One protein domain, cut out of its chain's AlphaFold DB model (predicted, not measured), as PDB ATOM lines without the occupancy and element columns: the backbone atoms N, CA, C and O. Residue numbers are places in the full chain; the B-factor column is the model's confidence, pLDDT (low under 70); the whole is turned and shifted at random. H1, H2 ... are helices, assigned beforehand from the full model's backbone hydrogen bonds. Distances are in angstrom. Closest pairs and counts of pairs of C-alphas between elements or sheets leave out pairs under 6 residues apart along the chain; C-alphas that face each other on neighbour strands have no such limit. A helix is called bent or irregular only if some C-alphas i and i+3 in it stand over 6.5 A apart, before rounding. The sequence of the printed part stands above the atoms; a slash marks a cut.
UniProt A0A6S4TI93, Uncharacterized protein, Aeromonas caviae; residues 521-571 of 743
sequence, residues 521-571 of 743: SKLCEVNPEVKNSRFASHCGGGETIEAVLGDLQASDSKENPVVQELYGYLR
ATOM      1  N   SER A 521     262.966 296.258 174.096       97.81
ATOM      2  CA  SER A 521     262.277 295.015 174.461       97.81
ATOM      3  C   SER A 521     260.877 295.264 175.030       97.81
ATOM      4  O   SER A 521     259.961 294.505 174.712       97.81
ATOM      5  N   LYS A 522     260.668 296.371 175.758       98.06
ATOM      6  CA  LYS A 522     259.364 296.750 176.316       98.06
ATOM      7  C   LYS A 522     258.337 297.028 175.221       98.06
ATOM      8  O   LYS A 522     257.214 296.540 175.313       98.06
ATOM      9  N   LEU A 523     258.724 297.726 174.149       98.25
ATOM     10  CA  LEU A 523     257.857 297.932 172.981       98.25
ATOM     11  C   LEU A 523     257.430 296.592 172.368       98.25
ATOM     12  O   LEU A 523     256.257 296.398 172.070       98.25
ATOM     13  N   CYS A 524     258.345 295.627 172.260       97.62
ATOM     14  CA  CYS A 524     258.024 294.290 171.757       97.62
ATOM     15  C   CYS A 524     257.171 293.436 172.718       97.62
ATOM     16  O   CYS A 524     256.595 292.424 172.301       97.62
ATOM     17  N   GLU A 525     257.137 293.771 174.009       97.50
ATOM     18  CA  GLU A 525     256.268 293.140 175.006       97.50
ATOM     19  C   GLU A 525     254.843 293.688 174.935       97.50
ATOM     20  O   GLU A 525     253.896 292.898 174.913       97.50
ATOM     21  N   VAL A 526     254.690 295.014 174.864       97.75
ATOM     22  CA  VAL A 526     253.374 295.675 174.839       97.75
ATOM     23  C   VAL A 526     252.744 295.687 173.445       97.75
ATOM     24  O   VAL A 526     251.523 295.634 173.335       97.75
ATOM     25  N   ASN A 527     253.559 295.661 172.386       97.56
ATOM     26  CA  ASN A 527     253.128 295.496 171.001       97.56
ATOM     27  C   ASN A 527     253.822 294.278 170.350       97.56
ATOM     28  O   ASN A 527     254.907 294.392 169.768       97.56
ATOM     29  N   PRO A 528     253.198 293.085 170.405       95.06
ATOM     30  CA  PRO A 528     253.767 291.868 169.832       95.06
ATOM     31  C   PRO A 528     253.981 291.906 168.313       95.06
ATOM     32  O   PRO A 528     254.771 291.107 167.806       95.06
ATOM     33  N   GLU A 529     253.318 292.806 167.576       95.81
ATOM     34  CA  GLU A 529     253.446 292.900 166.113       95.81
ATOM     35  C   GLU A 529     254.853 293.315 165.675       95.81
ATOM     36  O   GLU A 529     255.323 292.898 164.614       95.81
ATOM     37  N   VAL A 530     255.579 294.035 166.534       97.31
ATOM     38  CA  VAL A 530     256.968 294.461 166.303       97.31
ATOM     39  C   VAL A 530     257.879 293.259 166.041       97.31
ATOM     40  O   VAL A 530     258.790 293.338 165.216       97.31
ATOM     41  N   LYS A 531     257.599 292.104 166.664       95.62
ATOM     42  CA  LYS A 531     258.371 290.860 166.484       95.62
ATOM     43  C   LYS A 531     258.252 290.269 165.077       95.62
ATOM     44  O   LYS A 531     259.093 289.462 164.693       95.62
ATOM     45  N   ASN A 532     257.236 290.674 164.316       95.19
ATOM     46  CA  ASN A 532     257.028 290.275 162.924       95.19
ATOM     47  C   ASN A 532     257.449 291.374 161.930       95.19
ATOM     48  O   ASN A 532     257.241 291.225 160.727       95.19
ATOM     49  N   SER A 533     258.027 292.473 162.421       96.44
ATOM     50  CA  SER A 533     258.468 293.615 161.618       96.44
ATOM     51  C   SER A 533     259.965 293.549 161.295       96.44
ATOM     52  O   SER A 533     260.710 292.729 161.840       96.44
ATOM     53  N   ARG A 534     260.451 294.480 160.464       96.12
ATOM     54  CA  ARG A 534     261.897 294.662 160.239       96.12
ATOM     55  C   ARG A 534     262.665 295.118 161.484       96.12
ATOM     56  O   ARG A 534     263.885 295.002 161.502       96.12
ATOM     57  N   PHE A 535     261.969 295.577 162.523       97.62
ATOM     58  CA  PHE A 535     262.561 296.000 163.792       97.62
ATOM     59  C   PHE A 535     262.695 294.856 164.807       97.62
ATOM     60  O   PHE A 535     263.206 295.064 165.904       97.62
ATOM     61  N   ALA A 536     262.287 293.630 164.452       97.38
ATOM     62  CA  ALA A 536     262.311 292.476 165.351       97.38
ATOM     63  C   ALA A 536     263.698 292.177 165.950       97.38
ATOM     64  O   ALA A 536     263.788 291.635 167.052       97.38
ATOM     65  N   SER A 537     264.783 292.546 165.260       96.56
ATOM     66  CA  SER A 537     266.154 292.392 165.767       96.56
ATOM     67  C   SER A 537     266.432 293.199 167.035       96.56
ATOM     68  O   SER A 537     267.268 292.777 167.829       96.56
ATOM     69  N   HIS A 538     265.716 294.305 167.256       97.19
ATOM     70  CA  HIS A 538     265.862 295.150 168.443       97.19
ATOM     71  C   HIS A 538     265.092 294.605 169.660       97.19
ATOM     72  O   HIS A 538     265.342 295.005 170.791       97.19
ATOM     73  N   CYS A 539     264.209 293.613 169.477       96.88
ATOM     74  CA  CYS A 539     263.454 293.005 170.582       96.88
ATOM     75  C   CYS A 539     264.321 292.228 171.589       96.88
ATOM     76  O   CYS A 539     263.808 291.793 172.618       96.88
ATOM     77  N   GLY A 540     265.613 292.030 171.302       93.19
ATOM     78  CA  GLY A 540     266.583 291.510 172.268       93.19
ATOM     79  C   GLY A 540     266.932 292.493 173.394       93.19
ATOM     80  O   GLY A 540     267.531 292.063 174.379       93.19
ATOM     81  N   GLY A 541     266.545 293.769 173.260       93.88
ATOM     82  CA  GLY A 541     266.855 294.845 174.202       93.88
ATOM     83  C   GLY A 541     268.324 295.273 174.177       93.88
ATOM     84  O   GLY A 541     269.111 294.820 173.342       93.88
ATOM     85  N   GLY A 542     268.703 296.135 175.121       95.44
ATOM     86  CA  GLY A 542     270.063 296.670 175.264       95.44
ATOM     87  C   GLY A 542     270.254 298.072 174.681       95.44
ATOM     88  O   GLY A 542     271.353 298.618 174.761       95.44
ATOM     89  N   GLU A 543     269.192 298.656 174.141       97.25
ATOM     90  CA  GLU A 543     269.127 300.018 173.622       97.25
ATOM     91  C   GLU A 543     267.709 300.568 173.806       97.25
ATOM     92  O   GLU A 543     266.729 299.815 173.828       97.25
ATOM     93  N   THR A 544     267.594 301.885 173.974       97.88
ATOM     94  CA  THR A 544     266.285 302.534 174.085       97.88
ATOM     95  C   THR A 544     265.632 302.666 172.718       97.88
ATOM     96  O   THR A 544     266.293 302.664 171.677       97.88
ATOM     97  N   ILE A 545     264.315 302.835 172.713       97.62
ATOM     98  CA  ILE A 545     263.557 303.077 171.483       97.62
ATOM     99  C   ILE A 545     264.022 304.376 170.805       97.62
ATOM    100  O   ILE A 545     264.146 304.420 169.584       97.62
ATOM    101  N   GLU A 546     264.353 305.407 171.583       96.56
ATOM    102  CA  GLU A 546     264.932 306.664 171.102       96.56
ATOM    103  C   GLU A 546     266.294 306.463 170.426       96.56
ATOM    104  O   GLU A 546     266.537 307.052 169.375       96.56
ATOM    105  N   ALA A 547     267.165 305.610 170.979       97.50
ATOM    106  CA  ALA A 547     268.459 305.310 170.368       97.50
ATOM    107  C   ALA A 547     268.282 304.641 168.997       97.50
ATOM    108  O   ALA A 547     268.874 305.088 168.014       97.50
ATOM    109  N   VAL A 548     267.383 303.652 168.909       97.56
ATOM    110  CA  VAL A 548     267.033 303.006 167.635       97.56
ATOM    111  C   VAL A 548     266.462 304.027 166.651       97.56
ATOM    112  O   VAL A 548     266.906 304.095 165.509       97.56
ATOM    113  N   LEU A 549     265.518 304.869 167.080       97.06
ATOM    114  CA  LEU A 549     264.969 305.943 166.244       97.06
ATOM    115  C   LEU A 549     266.068 306.886 165.733       97.06
ATOM    116  O   LEU A 549     266.036 307.261 164.561       97.06
ATOM    117  N   GLY A 550     267.039 307.238 166.578       96.81
ATOM    118  CA  GLY A 550     268.198 308.058 166.223       96.81
ATOM    119  C   GLY A 550     269.063 307.422 165.134       96.81
ATOM    120  O   GLY A 550     269.377 308.079 164.140       96.81
ATOM    121  N   ASP A 551     269.377 306.133 165.266       96.06
ATOM    122  CA  ASP A 551     270.162 305.388 164.276       96.06
ATOM    123  C   ASP A 551     269.437 305.274 162.926       96.06
ATOM    124  O   ASP A 551     270.045 305.372 161.853       96.06
ATOM    125  N   LEU A 552     268.112 305.125 162.963       96.69
ATOM    126  CA  LEU A 552     267.272 305.008 161.776       96.69
ATOM    127  C   LEU A 552     267.231 306.293 160.932       96.69
ATOM    128  O   LEU A 552     267.066 306.192 159.710       96.69
ATOM    129  N   GLN A 553     267.444 307.475 161.533       96.12
ATOM    130  CA  GLN A 553     267.377 308.776 160.843       96.12
ATOM    131  C   GLN A 553     268.283 308.851 159.611       96.12
ATOM    132  O   GLN A 553     267.914 309.460 158.610       96.12
ATOM    133  N   ALA A 554     269.455 308.211 159.643       95.75
ATOM    134  CA  ALA A 554     270.398 308.240 158.524       95.75
ATOM    135  C   ALA A 554     269.858 307.558 157.251       95.75
ATOM    136  O   ALA A 554     270.327 307.843 156.148       95.75
ATOM    137  N   SER A 555     268.898 306.643 157.405       95.62
ATOM    138  CA  SER A 555     268.265 305.893 156.313       95.62
ATOM    139  C   SER A 555     266.832 306.337 156.015       95.62
ATOM    140  O   SER A 555     266.222 305.834 155.063       95.62
ATOM    141  N   ASP A 556     266.303 307.256 156.824       98.12
ATOM    142  CA  ASP A 556     264.962 307.794 156.670       98.12
ATOM    143  C   ASP A 556     264.892 308.726 155.457       98.12
ATOM    144  O   ASP A 556     265.762 309.564 155.207       98.12
ATOM    145  N   SER A 557     263.864 308.529 154.645       97.75
ATOM    146  CA  SER A 557     263.576 309.351 153.476       97.75
ATOM    147  C   SER A 557     262.108 309.208 153.102       97.75
ATOM    148  O   SER A 557     261.402 308.334 153.600       97.75
ATOM    149  N   LYS A 558     261.646 310.018 152.148       97.19
ATOM    150  CA  LYS A 558     260.291 309.886 151.606       97.19
ATOM    151  C   LYS A 558     260.028 308.485 151.031       97.19
ATOM    152  O   LYS A 558     258.929 307.963 151.176       97.19
ATOM    153  N   GLU A 559     261.019 307.890 150.371       97.56
ATOM    154  CA  GLU A 559     260.923 306.566 149.746       97.56
ATOM    155  C   GLU A 559     261.137 305.420 150.745       97.56
ATOM    156  O   GLU A 559     260.736 304.288 150.480       97.56
ATOM    157  N   ASN A 560     261.759 305.705 151.887       96.50
ATOM    158  CA  ASN A 560     262.007 304.754 152.963       96.50
ATOM    159  C   ASN A 560     261.721 305.429 154.313       96.50
ATOM    160  O   ASN A 560     262.667 305.786 155.017       96.50
ATOM    161  N   PRO A 561     260.439 305.619 154.680       97.12
ATOM    162  CA  PRO A 561     260.029 306.373 155.867       97.12
ATOM    163  C   PRO A 561     260.152 305.534 157.159       97.12
ATOM    164  O   PRO A 561     259.244 305.433 157.978       97.12
ATOM    165  N   VAL A 562     261.291 304.860 157.273       97.75
ATOM    166  CA  VAL A 562     262.086 304.619 158.475       97.75
ATOM    167  C   VAL A 562     261.432 304.814 159.831       97.75
ATOM    168  O   VAL A 562     260.903 303.912 160.483       97.75
ATOM    169  N   VAL A 563     261.583 306.055 160.261       97.69
ATOM    170  CA  VAL A 563     261.308 306.557 161.595       97.69
ATOM    171  C   VAL A 563     259.813 306.516 161.859       97.69
ATOM    172  O   VAL A 563     259.393 306.012 162.898       97.69
ATOM    173  N   GLN A 564     258.990 306.977 160.907       96.75
ATOM    174  CA  GLN A 564     257.538 306.939 161.095       96.75
ATOM    175  C   GLN A 564     256.984 305.510 161.098       96.75
ATOM    176  O   GLN A 564     255.981 305.270 161.757       96.75
ATOM    177  N   GLU A 565     257.636 304.556 160.421       97.31
ATOM    178  CA  GLU A 565     257.197 303.158 160.460       97.31
ATOM    179  C   GLU A 565     257.393 302.572 161.860       97.31
ATOM    180  O   GLU A 565     256.473 301.954 162.390       97.31
ATOM    181  N   LEU A 566     258.543 302.829 162.498       97.69
ATOM    182  CA  LEU A 566     258.758 302.428 163.890       97.69
ATOM    183  C   LEU A 566     257.786 303.151 164.839       97.69
ATOM    184  O   LEU A 566     257.184 302.511 165.699       97.69
ATOM    185  N   TYR A 567     257.557 304.454 164.647       96.06
ATOM    186  CA  TYR A 567     256.526 305.182 165.399       96.06
ATOM    187  C   TYR A 567     255.116 304.619 165.190       96.06
ATOM    188  O   TYR A 567     254.296 304.708 166.099       96.06
ATOM    189  N   GLY A 568     254.823 304.007 164.041       96.56
ATOM    190  CA  GLY A 568     253.562 303.309 163.799       96.56
ATOM    191  C   GLY A 568     253.300 302.186 164.804       96.56
ATOM    192  O   GLY A 568     252.154 301.974 165.181       96.56
ATOM    193  N   TYR A 569     254.351 301.527 165.304       97.00
ATOM    194  CA  TYR A 569     254.235 300.512 166.354       97.00
ATOM    195  C   TYR A 569     254.121 301.092 167.769       97.00
ATOM    196  O   TYR A 569     253.627 300.404 168.660       97.00
ATOM    197  N   LEU A 570     254.570 302.333 167.986       95.75
ATOM    198  CA  LEU A 570     254.381 303.066 169.244       95.75
ATOM    199  C   LEU A 570     252.975 303.661 169.353       95.75
ATOM    200  O   LEU A 570     252.397 303.669 170.436       95.75
ATOM    201  N   ARG A 571     252.423 304.141 168.229       90.69
ATOM    202  CA  ARG A 571     251.128 304.823 168.131       90.69
ATOM    203  C   ARG A 571     250.000 303.882 168.580       90.69
ATOM    204  O   ARG A 571     249.516 303.071 167.799       90.69
TER     205      ARG A 571
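AT A GLANCE: This is residues 521 to 571 of the 743 residues of an uncharacterized protein of Aeromonas caviae (UniProt A0A6S4TI93). Two longer helices, H4 and H5, fold into a helical hairpin, and three short helices, H1, H2 and H3, make a small triangular cluster by the end of it away from the H4 to H5 link. That link, residues 556 to 561, lies at one end of the long axis and the cluster at the other. The printed part has 51 residues with five named helices, H1 to H5 in order along it, and no named strand; the class is all helix. The whole is compact, with a radius of gyration of the C-alphas of 10.4 A, and spans 29 by 19 by 17 A.

IN THESE COORDINATES: Find C-alpha 521 at (262.277, 295.015, 174.461); there H1 begins, and it runs over residues 521 to 526. After a tight link of one residue, look for H2 at residues 528 to 532. Next comes H3, residues 536 to 540, which is irregular, but only just: C-alphas 537 and 540 are 6.6 A apart. Go on to C-alpha 545 at (263.557, 303.077, 171.483), where H4 starts; it runs to residue 555, 16.1 A from first to last C-alpha. H4 is neither bent nor irregular, but only just: C-alphas 551 and 554 are 6.4 A apart. Last is H5, residues 562 to 570, 13.3 A long, ending at C-alpha 570 at (254.381, 303.066, 169.244).

HOW THE PARTS SIT: Start with H1, which touches H3; their closest C-alphas, of Ser 521 and Cys 539, are 4.5 A apart. H1 and H2 only just touch, and only at the corner, with 3 pairs of C-alphas within 8 A, the closest those of Cys 524 and Val 530 at 5.6 A. H2 and H3 touch only at the corner, where the C-alphas of Val 530 and Ala 536 come closest at 5.8 A. Move on to the hairpin: H4 and H5 touch at a shallow tilt of 26 degrees, opposite ways, with the C-alphas of Leu 549 and Val 563 closest at 5.9 A. H1 and H5 are close but not clearly touching, the C-alphas of Leu 523 and Leu 570 being closest at 7.2 A. H2 and H5 are also close but not clearly touching, with the C-alphas of Val 530 and Tyr 569 closest at 6.6 A. H2 and H4 are apart, and H3 and H5 are apart. In the backbone, every O i to N i+4 pair is within hydrogen-bond range in H1, 5 of 7 in H4 and 4 of 5 in H5. H2 has 0 of 1 such pairs but 2 of 2 O i to N i+3 pairs within range, and H3 has 0 of 1 and 1 of 2.

THE WHOLE: Look at the C-alphas of Glu 525 and Lys 558 for the two farthest apart, 29.1 A. The printed part has no cut, and its links are tight but for the short one from H4 to H5. The mean pLDDT of the printed part is 96.7, and no printed residue is under 70.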